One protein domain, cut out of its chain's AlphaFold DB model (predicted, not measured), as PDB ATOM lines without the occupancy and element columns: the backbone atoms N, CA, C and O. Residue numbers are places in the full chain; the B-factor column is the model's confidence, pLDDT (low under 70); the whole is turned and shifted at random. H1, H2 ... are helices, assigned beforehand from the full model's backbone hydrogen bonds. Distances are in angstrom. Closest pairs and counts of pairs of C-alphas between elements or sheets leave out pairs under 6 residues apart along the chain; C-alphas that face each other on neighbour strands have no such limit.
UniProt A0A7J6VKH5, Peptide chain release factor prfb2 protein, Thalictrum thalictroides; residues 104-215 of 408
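What this domain is: This is residues 104 to 215 of the 408 residues of the protein "Peptide chain release factor prfb2 protein" of Thalictrum thalictroides (UniProt A0A7J6VKH5). One very long helix, H5, forms the axis of a rod; H2 runs alongside one part of it and H3 slants across another. H4 and H6 sit at its two ends, and H1 packs on H2. The printed part has 112 residues with six named helices, H1 to H6 along the chain: all helix, only just extended, close to loose, radius of gyration of the C-alphas 20.2 A, spans 64 by 25 by 18 A.

Where its parts are: H5, residues 164 to 203, runs 57.0 A from C-alpha 164 at (132.917, -31.468, 188.676) to C-alpha 203 at (186.283, -25.273, 169.662). H2, residues 121 to 138, spans 26.0 A; H3, residues 141 to 155, 20.7 A. H1 is residues 104 to 108, H4 158 to 162, H6 207 to 214.

How they stand to each other: H5, the hub, touches H2 with residues 184 to 198 alone, opposite ways at a shallow tilt of 12 degrees; the closest C-alphas, Ala 125 and Leu 191, are 7.1 A apart. H3 touches H5 at a steep 47 degrees. Every O i to N i+4 pair is within hydrogen-bond range in H1, H2 and H3; H5 has 35 of 36, H6 2 of 4, H4 0 of 1, with 1 of 2 O i to N i+3 pairs.

The domain as a whole: The printed part has no cut. The link H1 to H2 is long. Residues 196 to 215 are among 37 under pLDDT 70.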
ATOM      1  N   ASP A 104     166.743 -38.787 168.346       76.06
ATOM      2  CA  ASP A 104     166.431 -39.760 167.291       76.06
ATOM      3  C   ASP A 104     167.521 -39.810 166.202       76.06
ATOM      4  O   ASP A 104     167.846 -40.886 165.699       76.06
ATOM      5  N   SER A 105     168.132 -38.668 165.857       76.19
ATOM      6  CA  SER A 105     169.251 -38.619 164.905       76.19
ATOM      7  C   SER A 105     170.537 -39.224 165.475       76.19
ATOM      8  O   SER A 105     171.257 -39.899 164.747       76.19
ATOM      9  N   ILE A 106     170.804 -39.053 166.776       71.69
ATOM     10  CA  ILE A 106     171.980 -39.625 167.453       71.69
ATOM     11  C   ILE A 106     171.901 -41.152 167.438       71.69
ATOM     12  O   ILE A 106     172.872 -41.819 167.083       71.69
ATOM     13  N   VAL A 107     170.723 -41.705 167.739       71.81
ATOM     14  CA  VAL A 107     170.472 -43.148 167.624       71.81
ATOM     15  C   VAL A 107     170.606 -43.608 166.170       71.81
ATOM     16  O   VAL A 107     171.258 -44.618 165.905       71.81
ATOM     17  N   ALA A 108     170.019 -42.876 165.217       75.31
ATOM     18  CA  ALA A 108     170.061 -43.237 163.799       75.31
ATOM     19  C   ALA A 108     171.482 -43.214 163.211       75.31
ATOM     20  O   ALA A 108     171.784 -44.001 162.315       75.31
ATOM     21  N   ASN A 109     172.362 -42.359 163.737       73.62
ATOM     22  CA  ASN A 109     173.765 -42.292 163.336       73.62
ATOM     23  C   ASN A 109     174.576 -43.527 163.769       73.62
ATOM     24  O   ASN A 109     175.702 -43.694 163.300       73.62
ATOM     25  N   GLY A 110     174.030 -44.385 164.642       66.81
ATOM     26  CA  GLY A 110     174.620 -45.682 164.978       66.81
ATOM     27  C   GLY A 110     176.023 -45.587 165.575       66.81
ATOM     28  O   GLY A 110     176.878 -46.413 165.260       66.81
ATOM     29  N   TRP A 111     176.285 -44.560 166.386       73.75
ATOM     30  CA  TRP A 111     177.597 -44.367 167.003       73.75
ATOM     31  C   TRP A 111     177.964 -45.574 167.888       73.75
ATOM     32  O   TRP A 111     177.124 -46.030 168.670       73.75
ATOM     33  N   PRO A 112     179.189 -46.119 167.761       66.44
ATOM     34  CA  PRO A 112     179.603 -47.297 168.513       66.44
ATOM     35  C   PRO A 112     179.730 -46.966 170.001       66.44
ATOM     36  O   PRO A 112     180.339 -45.962 170.368       66.44
ATOM     37  N   ILE A 113     179.172 -47.832 170.849       64.44
ATOM     38  CA  ILE A 113     179.330 -47.749 172.302       64.44
ATOM     39  C   ILE A 113     180.614 -48.498 172.666       64.44
ATOM     40  O   ILE A 113     180.684 -49.721 172.540       64.44
ATOM     41  N   LEU A 114     181.637 -47.741 173.045       60.34
ATOM     42  CA  LEU A 114     182.951 -48.213 173.481       60.34
ATOM     43  C   LEU A 114     182.992 -48.361 175.013       60.34
ATOM     44  O   LEU A 114     182.176 -47.760 175.713       60.34
ATOM     45  N   GLU A 115     183.944 -49.144 175.527       51.16
ATOM     46  CA  GLU A 115     184.184 -49.292 176.970       51.16
ATOM     47  C   GLU A 115     184.606 -47.961 177.624       51.16
ATOM     48  O   GLU A 115     185.250 -47.119 176.998       51.16
ATOM     49  N   GLU A 116     184.248 -47.786 178.899       48.34
ATOM     50  CA  GLU A 116     184.303 -46.528 179.669       48.34
ATOM     51  C   GLU A 116     185.711 -45.894 179.732       48.34
ATOM     52  O   GLU A 116     185.845 -44.679 179.830       48.34
ATOM     53  N   SER A 117     186.773 -46.696 179.590       39.72
ATOM     54  CA  SER A 117     188.175 -46.240 179.580       39.72
ATOM     55  C   SER A 117     188.657 -45.679 178.233       39.72
ATOM     56  O   SER A 117     189.722 -45.063 178.172       39.72
ATOM     57  N   ALA A 118     187.898 -45.897 177.157       42.91
ATOM     58  CA  ALA A 118     188.252 -45.534 175.783       42.91
ATOM     59  C   ALA A 118     187.124 -44.776 175.054       42.91
ATOM     60  O   ALA A 118     187.203 -44.549 173.845       42.91
ATOM     61  N   GLY A 119     186.042 -44.438 175.759       50.94
ATOM     62  CA  GLY A 119     184.823 -43.912 175.161       50.94
ATOM     63  C   GLY A 119     184.886 -42.418 174.861       50.94
ATOM     64  O   GLY A 119     184.759 -41.598 175.764       50.94
ATOM     65  N   ASP A 120     184.947 -42.062 173.576       65.44
ATOM     66  CA  ASP A 120     184.660 -40.702 173.104       65.44
ATOM     67  C   ASP A 120     183.314 -40.190 173.663       65.44
ATOM     68  O   ASP A 120     182.377 -40.966 173.868       65.44
ATOM     69  N   TRP A 121     183.138 -38.872 173.826       69.56
ATOM     70  CA  TRP A 121     181.853 -38.287 174.261       69.56
ATOM     71  C   TRP A 121     180.661 -38.716 173.388       69.56
ATOM     72  O   TRP A 121     179.528 -38.791 173.858       69.56
ATOM     73  N   LYS A 122     180.917 -39.055 172.117       70.44
ATOM     74  CA  LYS A 122     179.923 -39.613 171.191       70.44
ATOM     75  C   LYS A 122     179.417 -40.984 171.649       70.44
ATOM     76  O   LYS A 122     178.225 -41.245 171.541       70.44
ATOM     77  N   SER A 123     180.292 -41.832 172.191       67.31
ATOM     78  CA  SER A 123     179.921 -43.133 172.770       67.31
ATOM     79  C   SER A 123     178.967 -42.945 173.954       67.31
ATOM     80  O   SER A 123     177.890 -43.542 174.004       67.31
ATOM     81  N   HIS A 124     179.316 -42.029 174.861       63.28
ATOM     82  CA  HIS A 124     178.501 -41.696 176.028       63.28
ATOM     83  C   HIS A 124     177.146 -41.090 175.629       63.28
ATOM     84  O   HIS A 124     176.098 -41.554 176.082       63.28
ATOM     85  N   ALA A 125     177.144 -40.129 174.701       71.19
ATOM     86  CA  ALA A 125     175.924 -39.538 174.157       71.19
ATOM     87  C   ALA A 125     175.011 -40.586 173.494       71.19
ATOM     88  O   ALA A 125     173.792 -40.539 173.664       71.19
ATOM     89  N   ALA A 126     175.582 -41.560 172.779       70.81
ATOM     90  CA  ALA A 126     174.828 -42.644 172.153       70.81
ATOM     91  C   ALA A 126     174.190 -43.590 173.182       70.81
ATOM     92  O   ALA A 126     173.028 -43.968 173.023       70.81
ATOM     93  N   SER A 127     174.908 -43.933 174.254       65.00
ATOM     94  CA  SER A 127     174.385 -44.758 175.353       65.00
ATOM     95  C   SER A 127     173.194 -44.092 176.061       65.00
ATOM     96  O   SER A 127     172.145 -44.714 176.285       65.00
ATOM     97  N   ILE A 128     173.301 -42.788 176.336       69.31
ATOM     98  CA  ILE A 128     172.218 -42.010 176.958       69.31
ATOM     99  C   ILE A 128     171.028 -41.883 175.996       69.31
ATOM    100  O   ILE A 128     169.885 -42.109 176.399       69.31
ATOM    101  N   ALA A 129     171.274 -41.610 174.712       72.81
ATOM    102  CA  ALA A 129     170.220 -41.530 173.701       72.81
ATOM    103  C   ALA A 129     169.426 -42.847 173.571       72.81
ATOM    104  O   ALA A 129     168.194 -42.826 173.511       72.81
ATOM    105  N   GLN A 130     170.105 -44.000 173.604       70.31
ATOM    106  CA  GLN A 130     169.441 -45.311 173.615       70.31
ATOM    107  C   GLN A 130     168.595 -45.518 174.877       70.31
ATOM    108  O   GLN A 130     167.475 -46.030 174.799       70.31
ATOM    109  N   SER A 131     169.081 -45.071 176.034       72.44
ATOM    110  CA  SER A 131     168.339 -45.149 177.297       72.44
ATOM    111  C   SER A 131     167.052 -44.314 177.258       72.44
ATOM    112  O   SER A 131     165.979 -44.808 177.617       72.44
ATOM    113  N   ILE A 132     167.115 -43.086 176.731       70.81
ATOM    114  CA  ILE A 132     165.939 -42.225 176.512       70.81
ATOM    115  C   ILE A 132     164.945 -42.889 175.550       70.81
ATOM    116  O   ILE A 132     163.732 -42.884 175.790       70.81
ATOM    117  N   GLN A 133     165.434 -43.515 174.478       75.44
ATOM    118  CA  GLN A 133     164.578 -44.217 173.524       75.44
ATOM    119  C   GLN A 133     163.859 -45.413 174.165       75.44
ATOM    120  O   GLN A 133     162.662 -45.606 173.932       75.44
ATOM    121  N   LEU A 134     164.542 -46.183 175.017       74.06
ATOM    122  CA  LEU A 134     163.924 -47.273 175.776       74.06
ATOM    123  C   LEU A 134     162.825 -46.756 176.713       74.06
ATOM    124  O   LEU A 134     161.749 -47.357 176.776       74.06
ATOM    125  N   ILE A 135     163.050 -45.621 177.383       72.12
ATOM    126  CA  ILE A 135     162.035 -44.960 178.217       72.12
ATOM    127  C   ILE A 135     160.816 -44.573 177.366       72.12
ATOM    128  O   ILE A 135     159.685 -44.915 177.721       72.12
ATOM    129  N   LYS A 136     161.023 -43.953 176.196       75.62
ATOM    130  CA  LYS A 136     159.942 -43.621 175.249       75.62
ATOM    131  C   LYS A 136     159.176 -44.857 174.765       75.62
ATOM    132  O   LYS A 136     157.949 -44.807 174.632       75.62
ATOM    133  N   MET A 137     159.869 -45.969 174.516       72.94
ATOM    134  CA  MET A 137     159.239 -47.235 174.128       72.94
ATOM    135  C   MET A 137     158.378 -47.810 175.256       72.94
ATOM    136  O   MET A 137     157.230 -48.182 175.006       72.94
ATOM    137  N   ARG A 138     158.897 -47.848 176.490       69.44
ATOM    138  CA  ARG A 138     158.183 -48.364 177.672       69.44
ATOM    139  C   ARG A 138     156.986 -47.501 178.064       69.44
ATOM    140  O   ARG A 138     155.968 -48.039 178.476       69.44
ATOM    141  N   LEU A 139     157.079 -46.186 177.880       74.81
ATOM    142  CA  LEU A 139     155.973 -45.246 178.094       74.81
ATOM    143  C   LEU A 139     154.929 -45.254 176.969       74.81
ATOM    144  O   LEU A 139     153.968 -44.488 177.032       74.81
ATOM    145  N   HIS A 140     155.115 -46.068 175.923       81.56
ATOM    146  CA  HIS A 140     154.273 -46.062 174.727       81.56
ATOM    147  C   HIS A 140     154.059 -44.642 174.182       81.56
ATOM    148  O   HIS A 140     152.927 -44.207 173.965       81.56
ATOM    149  N   TRP A 141     155.156 -43.916 173.946       82.62
ATOM    150  CA  TRP A 141     155.167 -42.480 173.630       82.62
ATOM    151  C   TRP A 141     154.113 -42.036 172.602       82.62
ATOM    152  O   TRP A 141     153.408 -41.055 172.818       82.62
ATOM    153  N   LYS A 142     153.937 -42.786 171.506       87.06
ATOM    154  CA  LYS A 142     152.929 -42.482 170.472       87.06
ATOM    155  C   LYS A 142     151.498 -42.527 171.019       87.06
ATOM    156  O   LYS A 142     150.709 -41.632 170.738       87.06
ATOM    157  N   THR A 143     151.177 -43.542 171.816       87.44
ATOM    158  CA  THR A 143     149.864 -43.699 172.455       87.44
ATOM    159  C   THR A 143     149.642 -42.627 173.519       87.44
ATOM    160  O   THR A 143     148.557 -42.051 173.591       87.44
ATOM    161  N   LEU A 144     150.682 -42.306 174.297       84.06
ATOM    162  CA  LEU A 144     150.650 -41.240 175.299       84.06
ATOM    163  C   LEU A 144     150.339 -39.883 174.656       84.06
ATOM    164  O   LEU A 144     149.459 -39.172 175.138       84.06
ATOM    165  N   LEU A 145     150.995 -39.549 173.539       85.62
ATOM    166  CA  LEU A 145     150.756 -38.300 172.808       85.62
ATOM    167  C   LEU A 145     149.312 -38.178 172.307       85.62
ATOM    168  O   LEU A 145     148.710 -37.114 172.443       85.62
ATOM    169  N   VAL A 146     148.751 -39.261 171.760       90.69
ATOM    170  CA  VAL A 146     147.352 -39.295 171.297       90.69
ATOM    171  C   VAL A 146     146.385 -39.135 172.470       90.69
ATOM    172  O   VAL A 146     145.421 -38.368 172.386       90.69
ATOM    173  N   ARG A 147     146.644 -39.817 173.593       89.12
ATOM    174  CA  ARG A 147     145.809 -39.708 174.797       89.12
ATOM    175  C   ARG A 147     145.843 -38.297 175.379       89.12
ATOM    176  O   ARG A 147     144.792 -37.763 175.716       89.12
ATOM    177  N   LEU A 148     147.021 -37.684 175.446       88.88
ATOM    178  CA  LEU A 148     147.199 -36.323 175.944       88.88
ATOM    179  C   LEU A 148     146.472 -35.292 175.069       88.88
ATOM    180  O   LEU A 148     145.826 -34.395 175.601       88.88
ATOM    181  N   ASP A 149     146.506 -35.455 173.744       89.00
ATOM    182  CA  ASP A 149     145.760 -34.596 172.814       89.00
ATOM    183  C   ASP A 149     144.243 -34.752 172.990       89.00
ATOM    184  O   ASP A 149     143.514 -33.768 173.084       89.00
ATOM    185  N   THR A 150     143.771 -35.990 173.154       90.12
ATOM    186  CA  THR A 150     142.352 -36.276 173.420       90.12
ATOM    187  C   THR A 150     141.880 -35.611 174.717       90.12
ATOM    188  O   THR A 150     140.856 -34.930 174.725       90.12
ATOM    189  N   LEU A 151     142.654 -35.742 175.801       88.31
ATOM    190  CA  LEU A 151     142.356 -35.099 177.086       88.31
ATOM    191  C   LEU A 151     142.413 -33.568 176.991       88.31
ATOM    192  O   LEU A 151     141.631 -32.877 177.640       88.31
ATOM    193  N   SER A 152     143.313 -33.022 176.168       90.50
ATOM    194  CA  SER A 152     143.390 -31.582 175.907       90.50
ATOM    195  C   SER A 152     142.143 -31.073 175.176       90.50
ATOM    196  O   SER A 152     141.576 -30.046 175.551       90.50
ATOM    197  N   ILE A 153     141.655 -31.819 174.179       90.94
ATOM    198  CA  ILE A 153     140.395 -31.516 173.487       90.94
ATOM    199  C   ILE A 153     139.219 -31.571 174.466       90.94
ATOM    200  O   ILE A 153     138.350 -30.702 174.423       90.94
ATOM    201  N   GLU A 154     139.186 -32.563 175.358       87.44
ATOM    202  CA  GLU A 154     138.148 -32.676 176.385       87.44
ATOM    203  C   GLU A 154     138.164 -31.497 177.361       87.44
ATOM    204  O   GLU A 154     137.100 -30.937 177.624       87.44
ATOM    205  N   LEU A 155     139.343 -31.055 177.812       87.31
ATOM    206  CA  LEU A 155     139.510 -29.870 178.667       87.31
ATOM    207  C   LEU A 155     139.005 -28.572 178.027       87.31
ATOM    208  O   LEU A 155     138.583 -27.664 178.741       87.31
ATOM    209  N   ASN A 156     139.023 -28.486 176.696       88.12
ATOM    210  CA  ASN A 156     138.540 -27.320 175.957       88.12
ATOM    211  C   ASN A 156     137.014 -27.320 175.740       88.12
ATOM    212  O   ASN A 156     136.476 -26.338 175.223       88.12
ATOM    213  N   LYS A 157     136.291 -28.391 176.105       89.25
ATOM    214  CA  LYS A 157     134.829 -28.446 175.949       89.25
ATOM    215  C   LYS A 157     134.140 -27.579 177.019       89.25
ATOM    216  O   LYS A 157     134.388 -27.782 178.206       89.25
ATOM    217  N   PRO A 158     133.208 -26.681 176.643       83.50
ATOM    218  CA  PRO A 158     132.542 -25.786 177.595       83.50
ATOM    219  C   PRO A 158     131.668 -26.530 178.620       83.50
ATOM    220  O   PRO A 158     131.598 -26.115 179.770       83.50
ATOM    221  N   ASN A 159     131.079 -27.667 178.234       88.75
ATOM    222  CA  ASN A 159     130.179 -28.460 179.085       88.75
ATOM    223  C   ASN A 159     130.922 -29.432 180.021       88.75
ATOM    224  O   ASN A 159     130.300 -30.217 180.729       88.75
ATOM    225  N   LEU A 160     132.262 -29.441 180.016       84.31
ATOM    226  CA  LEU A 160     133.036 -30.359 180.858       84.31
ATOM    227  C   LEU A 160     132.762 -30.133 182.355       84.31
ATOM    228  O   LEU A 160     132.750 -31.079 183.136       84.31
ATOM    229  N   TRP A 161     132.540 -28.877 182.745       82.06
ATOM    230  CA  TRP A 161     132.400 -28.462 184.142       82.06
ATOM    231  C   TRP A 161     131.011 -28.712 184.740       82.06
ATOM    232  O   TRP A 161     130.824 -28.468 185.932       82.06
ATOM    233  N   ASP A 162     130.070 -29.239 183.952       88.00
ATOM    234  CA  ASP A 162     128.753 -29.655 184.445       88.00
ATOM    235  C   ASP A 162     128.877 -30.836 185.431       88.00
ATOM    236  O   ASP A 162     128.126 -30.925 186.405       88.00
ATOM    237  N   ASP A 163     129.884 -31.698 185.237       90.00
ATOM    238  CA  ASP A 163     130.295 -32.735 186.187       90.00
ATOM    239  C   ASP A 163     131.693 -32.427 186.752       90.00
ATOM    240  O   ASP A 163     132.737 -32.726 186.166       90.00
ATOM    241  N   HIS A 164     131.706 -31.841 187.949       86.88
ATOM    242  CA  HIS A 164     132.917 -31.468 188.676       86.88
ATOM    243  C   HIS A 164     133.835 -32.659 189.002       86.88
ATOM    244  O   HIS A 164     135.054 -32.480 189.090       86.88
ATOM    245  N   VAL A 165     133.290 -33.870 189.169       89.50
ATOM    246  CA  VAL A 165     134.088 -35.074 189.449       89.50
ATOM    247  C   VAL A 165     134.794 -35.531 188.176       89.50
ATOM    248  O   VAL A 165     136.001 -35.789 188.190       89.50
ATOM    249  N   HIS A 166     134.070 -35.567 187.056       87.00
ATOM    250  CA  HIS A 166     134.626 -35.921 185.752       87.00
ATOM    251  C   HIS A 166     135.696 -34.920 185.282       87.00
ATOM    252  O   HIS A 166     136.803 -35.327 184.915       87.00
ATOM    253  N   ALA A 167     135.423 -33.615 185.398       85.06
ATOM    254  CA  ALA A 167     136.382 -32.552 185.089       85.06
ATOM    255  C   ALA A 167     137.662 -32.649 185.942       85.06
ATOM    256  O   ALA A 167     138.776 -32.442 185.443       85.06
ATOM    257  N   GLY A 168     137.516 -33.004 187.224       86.62
ATOM    258  CA  GLY A 168     138.635 -33.227 188.138       86.62
ATOM    259  C   GLY A 168     139.519 -34.404 187.719       86.62
ATOM    260  O   GLY A 168     140.748 -34.279 187.714       86.62
ATOM    261  N   ASN A 169     138.906 -35.517 187.313       89.50
ATOM    262  CA  ASN A 169     139.620 -36.710 186.856       89.50
ATOM    263  C   ASN A 169     140.395 -36.453 185.557       89.50
ATOM    264  O   ASN A 169     141.593 -36.735 185.515       89.50
ATOM    265  N   ILE A 170     139.767 -35.828 184.554       88.19
ATOM    266  CA  ILE A 170     140.428 -35.454 183.290       88.19
ATOM    267  C   ILE A 170     141.588 -34.488 183.548       88.19
ATOM    268  O   ILE A 170     142.691 -34.685 183.040       88.19
ATOM    269  N   SER A 171     141.384 -33.478 184.400       88.06
ATOM    270  CA  SER A 171     142.438 -32.518 184.755       88.06
ATOM    271  C   SER A 171     143.630 -33.182 185.449       88.06
ATOM    272  O   SER A 171     144.778 -32.769 185.256       88.06
ATOM    273  N   ARG A 172     143.378 -34.192 186.289       87.81
ATOM    274  CA  ARG A 172     144.424 -34.942 186.989       87.81
ATOM    275  C   ARG A 172     145.161 -35.883 186.039       87.81
ATOM    276  O   ARG A 172     146.387 -35.888 186.066       87.81
ATOM    277  N   GLU A 173     144.445 -36.623 185.196       85.75
ATOM    278  CA  GLU A 173     145.037 -37.516 184.192       85.75
ATOM    279  C   GLU A 173     145.903 -36.729 183.201       85.75
ATOM    280  O   GLU A 173     147.076 -37.053 183.014       85.75
ATOM    281  N   HIS A 174     145.371 -35.633 182.652       88.06
ATOM    282  CA  HIS A 174     146.117 -34.743 181.766       88.06
ATOM    283  C   HIS A 174     147.384 -34.209 182.447       88.06
ATOM    284  O   HIS A 174     148.462 -34.248 181.863       88.06
ATOM    285  N   GLY A 175     147.282 -33.754 183.703       84.06
ATOM    286  CA  GLY A 175     148.435 -33.270 184.466       84.06
ATOM    287  C   GLY A 175     149.510 -34.336 184.707       84.06
ATOM    288  O   GLY A 175     150.696 -34.032 184.599       84.06
ATOM    289  N   LEU A 176     149.114 -35.581 184.988       82.94
ATOM    290  CA  LEU A 176     150.042 -36.698 185.192       82.94
ATOM    291  C   LEU A 176     150.777 -37.072 183.899       82.94
ATOM    292  O   LEU A 176     152.002 -37.194 183.907       82.94
ATOM    293  N   LEU A 177     150.050 -37.220 182.788       81.00
ATOM    294  CA  LEU A 177     150.653 -37.545 181.490       81.00
ATOM    295  C   LEU A 177     151.535 -36.404 180.973       81.00
ATOM    296  O   LEU A 177     152.613 -36.659 180.437       81.00
ATOM    297  N   MET A 178     151.121 -35.153 181.191       81.44
ATOM    298  CA  MET A 178     151.926 -33.980 180.853       81.44
ATOM    299  C   MET A 178     153.207 -33.909 181.693       81.44
ATOM    300  O   MET A 178     154.246 -33.529 181.166       81.44
ATOM    301  N   GLY A 179     153.159 -34.316 182.966       74.19
ATOM    302  CA  GLY A 179     154.346 -34.461 183.814       74.19
ATOM    303  C   GLY A 179     155.339 -35.467 183.234       74.19
ATOM    304  O   GLY A 179     156.459 -35.090 182.914       74.19
ATOM    305  N   LYS A 180     154.888 -36.701 182.963       76.94
ATOM    306  CA  LYS A 180     155.732 -37.744 182.345       76.94
ATOM    307  C   LYS A 180     156.341 -37.291 181.010       76.94
ATOM    308  O   LYS A 180     157.507 -37.553 180.740       76.94
ATOM    309  N   MET A 181     155.557 -36.606 180.171       80.31
ATOM    310  CA  MET A 181     156.040 -36.051 178.902       80.31
ATOM    311  C   MET A 181     157.095 -34.961 179.122       80.31
ATOM    312  O   MET A 181     158.092 -34.925 178.404       80.31
ATOM    313  N   LYS A 182     156.877 -34.077 180.102       78.56
ATOM    314  CA  LYS A 182     157.828 -33.025 180.457       78.56
ATOM    315  C   LYS A 182     159.154 -33.619 180.929       78.56
ATOM    316  O   LYS A 182     160.181 -33.158 180.457       78.56
ATOM    317  N   ASP A 183     159.123 -34.637 181.785       75.25
ATOM    318  CA  ASP A 183     160.331 -35.271 182.323       75.25
ATOM    319  C   ASP A 183     161.173 -35.906 181.205       75.25
ATOM    320  O   ASP A 183     162.376 -35.682 181.124       75.25
ATOM    321  N   VAL A 184     160.532 -36.627 180.274       73.12
ATOM    322  CA  VAL A 184     161.224 -37.184 179.099       73.12
ATOM    323  C   VAL A 184     161.819 -36.076 178.233       73.12
ATOM    324  O   VAL A 184     162.978 -36.175 177.850       73.12
ATOM    325  N   ASN A 185     161.058 -35.019 177.944       76.94
ATOM    326  CA  ASN A 185     161.552 -33.892 177.148       76.94
ATOM    327  C   ASN A 185     162.704 -33.144 177.834       76.94
ATOM    328  O   ASN A 185     163.547 -32.577 177.142       76.94
ATOM    329  N   GLU A 186     162.728 -33.113 179.166       76.38
ATOM    330  CA  GLU A 186     163.820 -32.512 179.927       76.38
ATOM    331  C   GLU A 186     165.092 -33.352 179.795       76.38
ATOM    332  O   GLU A 186     166.121 -32.796 179.435       76.38
ATOM    333  N   PHE A 187     165.005 -34.684 179.919       70.62
ATOM    334  CA  PHE A 187     166.147 -35.570 179.651       70.62
ATOM    335  C   PHE A 187     166.691 -35.419 178.225       70.62
ATOM    336  O   PHE A 187     167.901 -35.470 178.010       70.62
ATOM    337  N   GLU A 188     165.809 -35.228 177.238       73.31
ATOM    338  CA  GLU A 188     166.250 -34.948 175.869       73.31
ATOM    339  C   GLU A 188     166.989 -33.621 175.772       73.31
ATOM    340  O   GLU A 188     168.016 -33.556 175.108       73.31
ATOM    341  N   ARG A 189     166.485 -32.569 176.422       73.06
ATOM    342  CA  ARG A 189     167.134 -31.258 176.403       73.06
ATOM    343  C   ARG A 189     168.491 -31.296 177.103       73.06
ATOM    344  O   ARG A 189     169.462 -30.857 176.505       73.06
ATOM    345  N   GLU A 190     168.566 -31.875 178.299       74.19
ATOM    346  CA  GLU A 190     169.809 -31.991 179.075       74.19
ATOM    347  C   GLU A 190     170.913 -32.699 178.279       74.19
ATOM    348  O   GLU A 190     172.038 -32.207 178.206       74.19
ATOM    349  N   LEU A 191     170.587 -33.813 177.606       73.25
ATOM    350  CA  LEU A 191     171.546 -34.515 176.748       73.25
ATOM    351  C   LEU A 191     172.078 -33.611 175.626       73.25
ATOM    352  O   LEU A 191     173.276 -33.612 175.346       73.25
ATOM    353  N   LEU A 192     171.196 -32.867 174.957       72.88
ATOM    354  CA  LEU A 192     171.591 -32.013 173.839       72.88
ATOM    355  C   LEU A 192     172.394 -30.791 174.299       72.88
ATOM    356  O   LEU A 192     173.397 -30.466 173.666       72.88
ATOM    357  N   ASP A 193     172.012 -30.181 175.419       72.69
ATOM    358  CA  ASP A 193     172.739 -29.060 176.018       72.69
ATOM    359  C   ASP A 193     174.157 -29.496 176.426       72.69
ATOM    360  O   ASP A 193     175.126 -28.787 176.157       72.69
ATOM    361  N   HIS A 194     174.315 -30.696 176.997       68.06
ATOM    362  CA  HIS A 194     175.633 -31.241 177.344       68.06
ATOM    363  C   HIS A 194     176.500 -31.502 176.106       68.06
ATOM    364  O   HIS A 194     177.702 -31.239 176.129       68.06
ATOM    365  N   ILE A 195     175.902 -31.984 175.012       71.19
ATOM    366  CA  ILE A 195     176.603 -32.166 173.734       71.19
ATOM    367  C   ILE A 195     177.085 -30.823 173.180       71.19
ATOM    368  O   ILE A 195     178.209 -30.742 172.686       71.19
ATOM    369  N   ASP A 196     176.260 -29.780 173.243       68.69
ATOM    370  CA  ASP A 196     176.647 -28.449 172.770       68.69
ATOM    371  C   ASP A 196     177.745 -27.837 173.645       68.69
ATOM    372  O   ASP A 196     178.733 -27.331 173.112       68.69
ATOM    373  N   MET A 197     177.651 -27.978 174.969       61.38
ATOM    374  CA  MET A 197     178.721 -27.574 175.888       61.38
ATOM    375  C   MET A 197     180.049 -28.268 175.556       61.38
ATOM    376  O   MET A 197     181.076 -27.604 175.461       61.38
ATOM    377  N   LEU A 198     180.023 -29.580 175.304       62.91
ATOM    378  CA  LEU A 198     181.197 -30.376 174.917       62.91
ATOM    379  C   LEU A 198     181.805 -29.979 173.564       62.91
ATOM    380  O   LEU A 198     182.995 -30.182 173.325       62.91
ATOM    381  N   LYS A 199     180.998 -29.467 172.634       66.62
ATOM    382  CA  LYS A 199     181.503 -28.969 171.348       66.62
ATOM    383  C   LYS A 199     182.164 -27.610 171.503       66.62
ATOM    384  O   LYS A 199     183.232 -27.405 170.937       66.62
ATOM    385  N   LEU A 200     181.557 -26.723 172.286       62.75
ATOM    386  CA  LEU A 200     182.105 -25.393 172.545       62.75
ATOM    387  C   LEU A 200     183.465 -25.479 173.248       62.75
ATOM    388  O   LEU A 200     184.406 -24.821 172.818       62.75
ATOM    389  N   THR A 201     183.618 -26.360 174.242       59.47
ATOM    390  CA  THR A 201     184.917 -26.568 174.915       59.47
ATOM    391  C   THR A 201     186.007 -27.068 173.963       59.47
ATOM    392  O   THR A 201     187.162 -26.663 174.074       59.47
ATOM    393  N   ARG A 202     185.643 -27.898 172.977       59.41
ATOM    394  CA  ARG A 202     186.563 -28.357 171.921       59.41
ATOM    395  C   ARG A 202     186.953 -27.259 170.945       59.41
ATOM    396  O   ARG A 202     188.104 -27.202 170.524       59.41
ATOM    397  N   GLU A 203     186.010 -26.407 170.555       63.16
ATOM    398  CA  GLU A 203     186.283 -25.273 169.662       63.16
ATOM    399  C   GLU A 203     187.217 -24.244 170.316       63.16
ATOM    400  O   GLU A 203     188.028 -23.619 169.628       63.16
ATOM    401  N   GLU A 204     187.159 -24.120 171.643       58.12
ATOM    402  CA  GLU A 204     188.020 -23.235 172.432       58.12
ATOM    403  C   GLU A 204     189.433 -23.809 172.700       58.12
ATOM    404  O   GLU A 204     190.285 -23.083 173.210       58.12
ATOM    405  N   ASN A 205     189.735 -25.050 172.273       52.25
ATOM    406  CA  ASN A 205     190.984 -25.787 172.560       52.25
ATOM    407  C   ASN A 205     191.367 -25.774 174.055       52.25
ATOM    408  O   ASN A 205     192.545 -25.668 174.402       52.25
ATOM    409  N   ASP A 206     190.374 -25.839 174.942       48.06
ATOM    410  CA  ASP A 206     190.606 -25.879 176.384       48.06
ATOM    411  C   ASP A 206     190.742 -27.344 176.838       48.06
ATOM    412  O   ASP A 206     189.798 -27.977 177.322       48.06
ATOM    413  N   ASP A 207     191.938 -27.909 176.625       41.72
ATOM    414  CA  ASP A 207     192.277 -29.311 176.926       41.72
ATOM    415  C   ASP A 207     191.998 -29.680 178.402       41.72
ATOM    416  O   ASP A 207     191.748 -30.842 178.734       41.72
ATOM    417  N   GLU A 208     192.011 -28.691 179.306       38.66
ATOM    418  CA  GLU A 208     191.770 -28.865 180.743       38.66
ATOM    419  C   GLU A 208     190.290 -29.171 181.056       38.66
ATOM    420  O   GLU A 208     190.004 -29.913 181.998       38.66
ATOM    421  N   LEU A 209     189.344 -28.692 180.235       37.88
ATOM    422  CA  LEU A 209     187.914 -29.020 180.339       37.88
ATOM    423  C   LEU A 209     187.562 -30.339 179.634       37.88
ATOM    424  O   LEU A 209     186.695 -31.071 180.116       37.88
ATOM    425  N   GLU A 210     188.258 -30.686 178.545       32.91
ATOM    426  CA  GLU A 210     188.085 -31.974 177.852       32.91
ATOM    427  C   GLU A 210     188.535 -33.165 178.721       32.91
ATOM    428  O   GLU A 210     187.878 -34.213 178.750       32.91
ATOM    429  N   LEU A 211     189.615 -32.990 179.490       31.28
ATOM    430  CA  LEU A 211     190.156 -34.006 180.399       31.28
ATOM    431  C   LEU A 211     189.251 -34.299 181.606       31.28
ATOM    432  O   LEU A 211     189.196 -35.448 182.037       31.28
ATOM    433  N   VAL A 212     188.509 -33.311 182.124       30.78
ATOM    434  CA  VAL A 212     187.581 -33.501 183.264       30.78
ATOM    435  C   VAL A 212     186.355 -34.343 182.882       30.78
ATOM    436  O   VAL A 212     185.717 -34.927 183.758       30.78
ATOM    437  N   GLN A 213     186.031 -34.426 181.588       35.75
ATOM    438  CA  GLN A 213     184.833 -35.108 181.091       35.75
ATOM    439  C   GLN A 213     185.130 -36.455 180.410       35.75
ATOM    440  O   GLN A 213     184.285 -37.345 180.439       35.75
ATOM    441  N   ALA A 214     186.324 -36.632 179.833       31.62
ATOM    442  CA  ALA A 214     186.747 -37.890 179.206       31.62
ATOM    443  C   ALA A 214     187.663 -38.760 180.092       31.62
ATOM    444  O   ALA A 214     187.891 -39.927 179.776       31.62
ATOM    445  N   GLY A 215     188.193 -38.228 181.197       28.36
ATOM    446  CA  GLY A 215     189.112 -38.940 182.081       28.36
ATOM    447  C   GLY A 215     188.652 -38.925 183.535       28.36
ATOM    448  O   GLY A 215     188.716 -37.895 184.192       28.36
TER     449      GLY A 215